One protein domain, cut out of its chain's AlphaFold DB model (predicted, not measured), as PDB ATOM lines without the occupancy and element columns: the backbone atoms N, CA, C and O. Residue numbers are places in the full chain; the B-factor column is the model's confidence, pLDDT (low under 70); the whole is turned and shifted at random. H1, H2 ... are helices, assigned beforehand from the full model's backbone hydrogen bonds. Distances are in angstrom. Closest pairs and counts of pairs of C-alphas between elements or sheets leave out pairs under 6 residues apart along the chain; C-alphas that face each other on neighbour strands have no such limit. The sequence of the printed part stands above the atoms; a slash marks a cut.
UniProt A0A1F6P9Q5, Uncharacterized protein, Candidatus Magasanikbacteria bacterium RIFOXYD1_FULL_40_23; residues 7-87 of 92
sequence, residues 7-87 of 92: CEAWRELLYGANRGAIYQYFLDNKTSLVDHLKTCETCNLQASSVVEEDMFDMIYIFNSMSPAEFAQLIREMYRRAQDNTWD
ATOM      1  N   CYS A   7       6.188 -47.926 -31.909       77.31
ATOM      2  CA  CYS A   7       6.005 -49.044 -30.969       77.31
ATOM      3  C   CYS A   7       7.368 -49.735 -30.638       77.31
ATOM      4  O   CYS A   7       7.570 -50.196 -29.517       77.31
ATOM      5  N   GLU A   8       8.370 -49.714 -31.534       78.06
ATOM      6  CA  GLU A   8       9.758 -50.116 -31.202       78.06
ATOM      7  C   GLU A   8      10.467 -49.115 -30.286       78.06
ATOM      8  O   GLU A   8      11.149 -49.515 -29.344       78.06
ATOM      9  N   ALA A   9      10.291 -47.816 -30.543       79.50
ATOM     10  CA  ALA A   9      10.796 -46.765 -29.666       79.50
ATOM     11  C   ALA A   9      10.200 -46.914 -28.259       79.50
ATOM     12  O   ALA A   9      10.906 -46.802 -27.264       79.50
ATOM     13  N   TRP A  10       8.906 -47.228 -28.178       78.62
ATOM     14  CA  TRP A  10       8.194 -47.432 -26.923       78.62
ATOM     15  C   TRP A  10       8.747 -48.634 -26.157       78.62
ATOM     16  O   TRP A  10       9.095 -48.524 -24.982       78.62
ATOM     17  N   ARG A  11       8.953 -49.759 -26.847       80.50
ATOM     18  CA  ARG A  11       9.592 -50.942 -26.268       80.50
ATOM     19  C   ARG A  11      11.015 -50.662 -25.779       80.50
ATOM     20  O   ARG A  11      11.363 -51.072 -24.677       80.50
ATOM     21  N   GLU A  12      11.835 -49.969 -26.567       81.00
ATOM     22  CA  GLU A  12      13.208 -49.607 -26.182       81.00
ATOM     23  C   GLU A  12      13.225 -48.645 -24.980       81.00
ATOM     24  O   GLU A  12      14.145 -48.686 -24.165       81.00
ATOM     25  N   LEU A  13      12.198 -47.807 -24.817       78.62
ATOM     26  CA  LEU A  13      12.048 -46.955 -23.637       78.62
ATOM     27  C   LEU A  13      11.775 -47.772 -22.365       78.62
ATOM     28  O   LEU A  13      12.353 -47.481 -21.316       78.62
ATOM     29  N   LEU A  14      10.904 -48.778 -22.469       76.81
ATOM     30  CA  LEU A  14      10.466 -49.606 -21.342       76.81
ATOM     31  C   LEU A  14      11.485 -50.689 -20.962       76.81
ATOM     32  O   LEU A  14      11.684 -50.954 -19.780       76.81
ATOM     33  N   TYR A  15      12.159 -51.284 -21.948       79.25
ATOM     34  CA  TYR A  15      12.987 -52.483 -21.762       79.25
ATOM     35  C   TYR A  15      14.434 -52.339 -22.259       79.25
ATOM     36  O   TYR A  15      15.249 -53.232 -22.037       79.25
ATOM     37  N   GLY A  16      14.761 -51.257 -22.964       77.56
ATOM     38  CA  GLY A  16      16.036 -51.095 -23.660       77.56
ATOM     39  C   GLY A  16      17.111 -50.337 -22.878       77.56
ATOM     40  O   GLY A  16      16.885 -49.755 -21.814       77.56
ATOM     41  N   ALA A  17      18.320 -50.311 -23.444       73.81
ATOM     42  CA  ALA A  17      19.488 -49.671 -22.835       73.81
ATOM     43  C   ALA A  17      19.638 -48.188 -23.234       73.81
ATOM     44  O   ALA A  17      20.236 -47.406 -22.492       73.81
ATOM     45  N   ASN A  18      19.063 -47.761 -24.369       72.94
ATOM     46  CA  ASN A  18      19.263 -46.419 -24.949       72.94
ATOM     47  C   ASN A  18      18.215 -45.370 -24.529       72.94
ATOM     48  O   ASN A  18      17.870 -44.461 -25.287       72.94
ATOM     49  N   ARG A  19      17.731 -45.455 -23.288       70.94
ATOM     50  CA  ARG A  19      16.569 -44.700 -22.779       70.94
ATOM     51  C   ARG A  19      16.677 -43.183 -22.921       70.94
ATOM     52  O   ARG A  19      15.680 -42.536 -23.210       70.94
ATOM     53  N   GLY A  20      17.868 -42.607 -22.751       71.94
ATOM     54  CA  GLY A  20      18.062 -41.152 -22.844       71.94
ATOM     55  C   GLY A  20      17.778 -40.589 -24.240       71.94
ATOM     56  O   GLY A  20      17.105 -39.570 -24.368       71.94
ATOM     57  N   ALA A  21      18.233 -41.281 -25.290       75.12
ATOM     58  CA  ALA A  21      18.008 -40.860 -26.674       75.12
ATOM     59  C   ALA A  21      16.542 -41.049 -27.100       75.12
ATOM     60  O   ALA A  21      15.988 -40.211 -27.806       75.12
ATOM     61  N   ILE A  22      15.903 -42.124 -26.629       75.50
ATOM     62  CA  ILE A  22      14.490 -42.415 -26.901       75.50
ATOM     63  C   ILE A  22      13.565 -41.452 -26.145       75.50
ATOM     64  O   ILE A  22      12.589 -40.964 -26.708       75.50
ATOM     65  N   TYR A  23      13.897 -41.115 -24.896       76.25
ATOM     66  CA  TYR A  23      13.176 -40.107 -24.120       76.25
ATOM     67  C   TYR A  23      13.204 -38.741 -24.813       76.25
ATOM     68  O   TYR A  23      12.153 -38.125 -24.978       76.25
ATOM     69  N   GLN A  24      14.377 -38.294 -25.276       79.06
ATOM     70  CA  GLN A  24      14.486 -37.026 -25.999       79.06
ATOM     71  C   GLN A  24      13.675 -37.051 -27.302       79.06
ATOM     72  O   GLN A  24      12.919 -36.125 -27.573       79.06
ATOM     73  N   TYR A  25      13.751 -38.150 -28.056       78.12
ATOM     74  CA  TYR A  25      12.940 -38.344 -29.258       78.12
ATOM     75  C   TYR A  25      11.433 -38.214 -28.978       78.12
ATOM     76  O   TYR A  25      10.714 -37.586 -29.756       78.12
ATOM     77  N   PHE A  26      10.946 -38.758 -27.861       77.69
ATOM     78  CA  PHE A  26       9.541 -38.642 -27.477       77.69
ATOM     79  C   PHE A  26       9.146 -37.268 -26.947       77.69
ATOM     80  O   PHE A  26       8.019 -36.849 -27.195       77.69
ATOM     81  N   LEU A  27      10.045 -36.545 -26.275       77.94
ATOM     82  CA  LEU A  27       9.797 -35.144 -25.934       77.94
ATOM     83  C   LEU A  27       9.613 -34.295 -27.193       77.94
ATOM     84  O   LEU A  27       8.653 -33.530 -27.281       77.94
ATOM     85  N   ASP A  28      10.490 -34.479 -28.179       81.94
ATOM     86  CA  ASP A  28      10.479 -33.701 -29.417       81.94
ATOM     87  C   ASP A  28       9.269 -34.045 -30.311       81.94
ATOM     88  O   ASP A  28       8.840 -33.226 -31.119       81.94
ATOM     89  N   ASN A  29       8.677 -35.237 -30.139       76.56
ATOM     90  CA  ASN A  29       7.568 -35.756 -30.953       76.56
ATOM     91  C   ASN A  29       6.311 -36.099 -30.130       76.56
ATOM     92  O   ASN A  29       5.499 -36.935 -30.537       76.56
ATOM     93  N   LYS A  30       6.131 -35.453 -28.971       75.81
ATOM     94  CA  LYS A  30       5.133 -35.814 -27.950       75.81
ATOM     95  C   LYS A  30       3.709 -35.971 -28.491       75.81
ATOM     96  O   LYS A  30       3.050 -36.963 -28.201       75.81
ATOM     97  N   THR A  31       3.233 -35.024 -29.299       77.25
ATOM     98  CA  THR A  31       1.877 -35.069 -29.875       77.25
ATOM     99  C   THR A  31       1.694 -36.265 -30.806       77.25
ATOM    100  O   THR A  31       0.717 -36.997 -30.684       77.25
ATOM    101  N   SER A  32       2.669 -36.513 -31.686       78.19
ATOM    102  CA  SER A  32       2.628 -37.647 -32.614       78.19
ATOM    103  C   SER A  32       2.686 -38.984 -31.877       78.19
ATOM    104  O   SER A  32       1.984 -39.916 -32.264       78.19
ATOM    105  N   LEU A  33       3.463 -39.066 -30.791       76.69
ATOM    106  CA  LEU A  33       3.466 -40.226 -29.908       76.69
ATOM    107  C   LEU A  33       2.090 -40.446 -29.277       76.69
ATOM    108  O   LEU A  33       1.556 -41.540 -29.381       76.69
ATOM    109  N   VAL A  34       1.510 -39.424 -28.646       77.00
ATOM    110  CA  VAL A  34       0.201 -39.515 -27.979       77.00
ATOM    111  C   VAL A  34      -0.879 -39.989 -28.950       77.00
ATOM    112  O   VAL A  34      -1.631 -40.905 -28.628       77.00
ATOM    113  N   ASP A  35      -0.940 -39.421 -30.153       82.12
ATOM    114  CA  ASP A  35      -1.937 -39.820 -31.151       82.12
ATOM    115  C   ASP A  35      -1.715 -41.246 -31.664       82.12
ATOM    116  O   ASP A  35      -2.672 -41.990 -31.891       82.12
ATOM    117  N   HIS A  36      -0.454 -41.667 -31.770       84.00
ATOM    118  CA  HIS A  36      -0.121 -43.044 -32.096       84.00
ATOM    119  C   HIS A  36      -0.500 -44.017 -30.969       84.00
ATOM    120  O   HIS A  36      -1.106 -45.052 -31.232       84.00
ATOM    121  N   LEU A  37      -0.203 -43.688 -29.709       78.00
ATOM    122  CA  LEU A  37      -0.510 -44.527 -28.546       78.00
ATOM    123  C   LEU A  37      -2.019 -44.738 -28.357       78.00
ATOM    124  O   LEU A  37      -2.427 -45.835 -27.998       78.00
ATOM    125  N   LYS A  38      -2.861 -43.748 -28.697       79.00
ATOM    126  CA  LYS A  38      -4.335 -43.892 -28.682       79.00
ATOM    127  C   LYS A  38      -4.859 -44.986 -29.617       79.00
ATOM    128  O   LYS A  38      -6.010 -45.388 -29.486       79.00
ATOM    129  N   THR A  39      -4.067 -45.414 -30.601       82.50
ATOM    130  CA  THR A  39      -4.517 -46.323 -31.667       82.50
ATOM    131  C   THR A  39      -3.609 -47.545 -31.881       82.50
ATOM    132  O   THR A  39      -4.081 -48.527 -32.450       82.50
ATOM    133  N   CYS A  40      -2.346 -47.553 -31.410       84.62
ATOM    134  CA  CYS A  40      -1.449 -48.729 -31.464       84.62
ATOM    135  C   CYS A  40      -1.836 -49.718 -30.351       84.62
ATOM    136  O   CYS A  40      -1.363 -49.618 -29.218       84.62
ATOM    137  N   GLU A  41      -2.641 -50.727 -30.695       82.06
ATOM    138  CA  GLU A  41      -2.977 -51.855 -29.810       82.06
ATOM    139  C   GLU A  41      -1.719 -52.540 -29.246       82.06
ATOM    140  O   GLU A  41      -1.658 -52.871 -28.066       82.06
ATOM    141  N   THR A  42      -0.661 -52.669 -30.053       82.69
ATOM    142  CA  THR A  42       0.621 -53.234 -29.606       82.69
ATOM    143  C   THR A  42       1.282 -52.406 -28.499       82.69
ATOM    144  O   THR A  42       1.799 -52.982 -27.544       82.69
ATOM    145  N   CYS A  43       1.260 -51.072 -28.587       79.62
ATOM    146  CA  CYS A  43       1.781 -50.202 -27.528       79.62
ATOM    147  C   CYS A  43       0.935 -50.286 -26.260       79.62
ATOM    148  O   CYS A  43       1.499 -50.305 -25.168       79.62
ATOM    149  N   ASN A  44      -0.393 -50.349 -26.408       77.06
ATOM    150  CA  ASN A  44      -1.311 -50.545 -25.287       77.06
ATOM    151  C   ASN A  44      -0.977 -51.839 -24.542       77.06
ATOM    152  O   ASN A  44      -0.716 -51.786 -23.346       77.06
ATOM    153  N   LEU A  45      -0.849 -52.966 -25.248       78.56
ATOM    154  CA  LEU A  45      -0.485 -54.250 -24.637       78.56
ATOM    155  C   LEU A  45       0.870 -54.203 -23.909       78.56
ATOM    156  O   LEU A  45       0.980 -54.714 -22.798       78.56
ATOM    157  N   GLN A  46       1.887 -53.566 -24.500       77.38
ATOM    158  CA  GLN A  46       3.214 -53.426 -23.880       77.38
ATOM    159  C   GLN A  46       3.215 -52.540 -22.630       77.38
ATOM    160  O   GLN A  46       4.010 -52.755 -21.722       77.38
ATOM    161  N   ALA A  47       2.371 -51.512 -22.582       72.94
ATOM    162  CA  ALA A  47       2.282 -50.643 -21.416       72.94
ATOM    163  C   ALA A  47       1.377 -51.237 -20.326       72.94
ATOM    164  O   ALA A  47       1.734 -51.152 -19.154       72.94
ATOM    165  N   SER A  48       0.283 -51.917 -20.683       74.50
ATOM    166  CA  SER A  48      -0.559 -52.659 -19.730       74.50
ATOM    167  C   SER A  48       0.171 -53.837 -19.077       74.50
ATOM    168  O   SER A  48      -0.168 -54.227 -17.967       74.50
ATOM    169  N   SER A  49       1.218 -54.382 -19.708       73.69
ATOM    170  CA  SER A  49       2.099 -55.367 -19.064       73.69
ATOM    171  C   SER A  49       3.078 -54.755 -18.057       73.69
ATOM    172  O   SER A  49       3.951 -55.459 -17.563       73.69
ATOM    173  N   VAL A  50       3.008 -53.445 -17.808       74.44
ATOM    174  CA  VAL A  50       3.940 -52.687 -16.957       74.44
ATOM    175  C   VAL A  50       3.192 -51.799 -15.962       74.44
ATOM    176  O   VAL A  50       3.670 -51.568 -14.852       74.44
ATOM    177  N   VAL A  51       2.019 -51.293 -16.335       69.88
ATOM    178  CA  VAL A  51       1.201 -50.405 -15.513       69.88
ATOM    179  C   VAL A  51      -0.180 -51.021 -15.335       69.88
ATOM    180  O   VAL A  51      -0.791 -51.465 -16.300       69.88
ATOM    181  N   GLU A  52      -0.658 -51.046 -14.091       65.56
ATOM    182  CA  GLU A  52      -1.971 -51.600 -13.724       65.56
ATOM    183  C   GLU A  52      -3.144 -50.689 -14.128       65.56
ATOM    184  O   GLU A  52      -4.292 -51.124 -14.132       65.56
ATOM    185  N   GLU A  53      -2.861 -49.426 -14.460       64.75
ATOM    186  CA  GLU A  53      -3.848 -48.458 -14.943       64.75
ATOM    187  C   GLU A  53      -4.110 -48.611 -16.444       64.75
ATOM    188  O   GLU A  53      -3.222 -48.983 -17.218       64.75
ATOM    189  N   ASP A  54      -5.333 -48.269 -16.865       65.06
ATOM    190  CA  ASP A  54      -5.696 -48.229 -18.277       65.06
ATOM    191  C   ASP A  54      -4.790 -47.234 -19.017       65.06
ATOM    192  O   ASP A  54      -4.680 -46.049 -18.681       65.06
ATOM    193  N   MET A  55      -4.119 -47.734 -20.051       67.75
ATOM    194  CA  MET A  55      -3.205 -46.953 -20.871       67.75
ATOM    195  C   MET A  55      -3.919 -45.774 -21.533       67.75
ATOM    196  O   MET A  55      -3.319 -44.714 -21.695       67.75
ATOM    197  N   PHE A  56      -5.210 -45.915 -21.857       65.81
ATOM    198  CA  PHE A  56      -6.000 -44.825 -22.426       65.81
ATOM    199  C   PHE A  56      -6.092 -43.613 -21.498       65.81
ATOM    200  O   PHE A  56      -5.930 -42.479 -21.966       65.81
ATOM    201  N   ASP A  57      -6.276 -43.841 -20.198       69.81
ATOM    202  CA  ASP A  57      -6.343 -42.773 -19.200       69.81
ATOM    203  C   ASP A  57      -4.972 -42.107 -19.039       69.81
ATOM    204  O   ASP A  57      -4.855 -40.878 -19.083       69.81
ATOM    205  N   MET A  58      -3.905 -42.908 -18.985       70.12
ATOM    206  CA  MET A  58      -2.533 -42.401 -18.951       70.12
ATOM    207  C   MET A  58      -2.179 -41.560 -20.183       70.12
ATOM    208  O   MET A  58      -1.641 -40.463 -20.028       70.12
ATOM    209  N   ILE A  59      -2.512 -42.003 -21.402       71.75
ATOM    210  CA  ILE A  59      -2.241 -41.255 -22.644       71.75
ATOM    211  C   ILE A  59      -2.926 -39.884 -22.624       71.75
ATOM    212  O   ILE A  59      -2.373 -38.898 -23.125       71.75
ATOM    213  N   TYR A  60      -4.121 -39.796 -22.036       72.94
ATOM    214  CA  TYR A  60      -4.832 -38.527 -21.902       72.94
ATOM    215  C   TYR A  60      -4.071 -37.546 -21.001       72.94
ATOM    216  O   TYR A  60      -3.964 -36.359 -21.322       72.94
ATOM    217  N   ILE A  61      -3.473 -38.056 -19.923       74.31
ATOM    218  CA  ILE A  61      -2.656 -37.276 -18.988       74.31
ATOM    219  C   ILE A  61      -1.280 -36.964 -19.598       74.31
ATOM    220  O   ILE A  61      -0.728 -35.894 -19.351       74.31
ATOM    221  N   PHE A  62      -0.725 -37.815 -20.472       76.81
ATOM    222  CA  PHE A  62       0.582 -37.557 -21.096       76.81
ATOM    223  C   PHE A  62       0.597 -36.216 -21.794       76.81
ATOM    224  O   PHE A  62       1.566 -35.475 -21.665       76.81
ATOM    225  N   ASN A  63      -0.472 -35.877 -22.514       73.19
ATOM    226  CA  ASN A  63      -0.517 -34.634 -23.268       73.19
ATOM    227  C   ASN A  63      -0.463 -33.397 -22.350       73.19
ATOM    228  O   ASN A  63       0.189 -32.415 -22.705       73.19
ATOM    229  N   SER A  64      -1.046 -33.475 -21.149       81.94
ATOM    230  CA  SER A  64      -1.022 -32.404 -20.145       81.94
ATOM    231  C   SER A  64       0.220 -32.403 -19.245       81.94
ATOM    232  O   SER A  64       0.504 -31.371 -18.644       81.94
ATOM    233  N   MET A  65       0.998 -33.492 -19.189       83.50
ATOM    234  CA  MET A  65       2.234 -33.556 -18.396       83.50
ATOM    235  C   MET A  65       3.311 -32.585 -18.894       83.50
ATOM    236  O   MET A  65       3.619 -32.499 -20.089       83.50
ATOM    237  N   SER A  66       3.976 -31.921 -17.960       85.44
ATOM    238  CA  SER A  66       5.261 -31.266 -18.188       85.44
ATOM    239  C   SER A  66       6.350 -32.288 -18.566       85.44
ATOM    240  O   SER A  66       6.224 -33.482 -18.277       85.44
ATOM    241  N   PRO A  67       7.473 -31.850 -19.167       81.50
ATOM    242  CA  PRO A  67       8.597 -32.745 -19.456       81.50
ATOM    243  C   PRO A  67       9.116 -33.494 -18.218       81.50
ATOM    244  O   PRO A  67       9.516 -34.655 -18.321       81.50
ATOM    245  N   ALA A  68       9.080 -32.848 -17.046       81.88
ATOM    246  CA  ALA A  68       9.520 -33.429 -15.782       81.88
ATOM    247  C   ALA A  68       8.581 -34.544 -15.296       81.88
ATOM    248  O   ALA A  68       9.060 -35.614 -14.925       81.88
ATOM    249  N   GLU A  69       7.266 -34.320 -15.344       83.12
ATOM    250  CA  GLU A  69       6.257 -35.336 -15.001       83.12
ATOM    251  C   GLU A  69       6.333 -36.525 -15.960       83.12
ATOM    252  O   GLU A  69       6.366 -37.675 -15.526       83.12
ATOM    253  N   PHE A  70       6.489 -36.254 -17.259       79.69
ATOM    254  CA  PHE A  70       6.684 -37.301 -18.253       79.69
ATOM    255  C   PHE A  70       7.953 -38.124 -17.966       79.69
ATOM    256  O   PHE A  70       7.912 -39.351 -17.972       79.69
ATOM    257  N   ALA A  71       9.076 -37.480 -17.620       79.00
ATOM    258  CA  ALA A  71      10.296 -38.183 -17.206       79.00
ATOM    259  C   ALA A  71      10.094 -39.064 -15.966       79.00
ATOM    260  O   ALA A  71      10.660 -40.157 -15.902       79.00
ATOM    261  N   GLN A  72       9.341 -38.590 -14.970       81.56
ATOM    262  CA  GLN A  72       9.052 -39.366 -13.763       81.56
ATOM    263  C   GLN A  72       8.230 -40.608 -14.088       81.56
ATOM    264  O   GLN A  72       8.595 -41.699 -13.653       81.56
ATOM    265  N   LEU A  73       7.191 -40.463 -14.911       79.94
ATOM    266  CA  LEU A  73       6.390 -41.594 -15.349       79.94
ATOM    267  C   LEU A  73       7.234 -42.630 -16.097       79.94
ATOM    268  O   LEU A  73       7.180 -43.809 -15.768       79.94
ATOM    269  N   ILE A  74       8.049 -42.206 -17.066       79.44
ATOM    270  CA  ILE A  74       8.903 -43.130 -17.823       79.44
ATOM    271  C   ILE A  74       9.860 -43.897 -16.902       79.44
ATOM    272  O   ILE A  74      10.096 -45.086 -17.111       79.44
ATOM    273  N   ARG A  75      10.398 -43.251 -15.859       79.56
ATOM    274  CA  ARG A  75      11.235 -43.930 -14.856       79.56
ATOM    275  C   ARG A  75      10.452 -44.973 -14.066       79.56
ATOM    276  O   ARG A  75      10.990 -46.051 -13.829       79.56
ATOM    277  N   GLU A  76       9.224 -44.660 -13.667       82.12
ATOM    278  CA  GLU A  76       8.364 -45.589 -12.931       82.12
ATOM    279  C   GLU A  76       7.942 -46.774 -13.803       82.12
ATOM    280  O   GLU A  76       8.068 -47.919 -13.377       82.12
ATOM    281  N   MET A  77       7.538 -46.524 -15.049       79.25
ATOM    282  CA  MET A  77       7.239 -47.582 -16.013       79.25
ATOM    283  C   MET A  77       8.458 -48.474 -16.252       79.25
ATOM    284  O   MET A  77       8.349 -49.690 -16.189       79.25
ATOM    285  N   TYR A  78       9.644 -47.896 -16.453       80.56
ATOM    286  CA  TYR A  78      10.868 -48.687 -16.568       80.56
ATOM    287  C   TYR A  78      11.114 -49.541 -15.317       80.56
ATOM    288  O   TYR A  78      11.421 -50.723 -15.435       80.56
ATOM    289  N   ARG A  79      10.975 -48.963 -14.117       82.62
ATOM    290  CA  ARG A  79      11.164 -49.691 -12.854       82.62
ATOM    291  C   ARG A  79      10.227 -50.898 -12.777       82.62
ATOM    292  O   ARG A  79      10.696 -52.005 -12.557       82.62
ATOM    293  N   ARG A  80       8.938 -50.697 -13.056       80.50
ATOM    294  CA  ARG A  80       7.941 -51.775 -13.089       80.50
ATOM    295  C   ARG A  80       8.212 -52.802 -14.185       80.50
ATOM    296  O   ARG A  80       8.022 -53.989 -13.967       80.50
ATOM    297  N   ALA A  81       8.688 -52.369 -15.350       79.75
ATOM    298  CA  ALA A  81       9.051 -53.271 -16.436       79.75
ATOM    299  C   ALA A  81      10.196 -54.205 -16.023       79.75
ATOM    300  O   ALA A  81      10.158 -55.384 -16.360       79.75
ATOM    301  N   GLN A  82      11.174 -53.698 -15.265       77.06
ATOM    302  CA  GLN A  82      12.257 -54.508 -14.705       77.06
ATOM    303  C   GLN A  82      11.758 -55.466 -13.612       77.06
ATOM    304  O   GLN A  82      12.140 -56.636 -13.619       77.06
ATOM    305  N   ASP A  83      10.871 -55.004 -12.726       72.44
ATOM    306  CA  ASP A  83      10.251 -55.851 -11.697       72.44
ATOM    307  C   ASP A  83       9.451 -57.006 -12.349       72.44
ATOM    308  O   ASP A  83       9.625 -58.167 -11.985       72.44
ATOM    309  N   ASN A  84       8.681 -56.719 -13.407       63.94
ATOM    310  CA  ASN A  84       7.916 -57.722 -14.161       63.94
ATOM    311  C   ASN A  84       8.794 -58.696 -14.962       63.94
ATOM    312  O   ASN A  84       8.385 -59.832 -15.203       63.94
ATOM    313  N   THR A  85       9.994 -58.291 -15.393       57.66
ATOM    314  CA  THR A  85      10.950 -59.233 -16.002       57.66
ATOM    315  C   THR A  85      11.593 -60.165 -14.979       57.66
ATOM    316  O   THR A  85      12.004 -61.259 -15.348       57.66
ATOM    317  N   TRP A  86      11.655 -59.769 -13.704       47.19
ATOM    318  CA  TRP A  86      12.187 -60.615 -12.636       47.19
ATOM    319  C   TRP A  86      11.210 -61.733 -12.263       47.19
ATOM    320  O   TRP A  86      11.623 -62.884 -12.142       47.19
ATOM    321  N   ASP A  87       9.909 -61.430 -12.220       45.28
ATOM    322  CA  ASP A  87       8.865 -62.419 -11.915       45.28
ATOM    323  C   ASP A  87       8.773 -63.574 -12.934       45.28
ATOM    324  O   ASP A  87       8.281 -64.645 -12.586       45.28
TER     325      ASP A  87
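AT A GLANCE: This is residues 7 to 87 of the 92 residues of an uncharacterized protein of Candidatus Magasanikbacteria bacterium RIFOXYD1_FULL_40_23 (UniProt A0A1F6P9Q5). Five short helices, H1 to H5, cluster beside one long helix, H6, which crosses H1. H1 and H2 form a hairpin; H4 is side by side with H1, H5 with H3. The 81 printed residues hold six named helices, H1 to H6 in order, no named strand: all helix, compact, radius of gyration of the C-alphas 11.6 A, spans 33 by 25 by 21 A.

IN THESE COORDINATES: H1, residues 7 to 15, begins at C-alpha 7 (6.005, -49.044, -30.969). H2 is residues 19 to 28, H3 30 to 37, H4 41 to 48, H5 55 to 64. H6, residues 67 to 87, 30.6 A long, ends at C-alpha 87 (8.865, -62.419, -11.915).

HOW THE PARTS SIT: H1, the hub, touches H2, H4 and H6; H6 touches it with residues 74 to 82 alone, closest C-alphas Leu 14 and Tyr 78, 4.9 A, only just about perpendicular at 71 degrees. H3 touches H5, closest C-alphas Val 34 and Ile 59, 6.1 A. Every O i to N i+4 pair is within hydrogen-bond range in H1, H2, H3, H4 and H6; in H5, 4 of 6.

THE WHOLE: The farthest C-alphas, Asp 28 and Asp 87, are 33.7 A apart. The printed part has no cut and no long link. Residues 51 to 57 and 84 to 87 have pLDDT under 70.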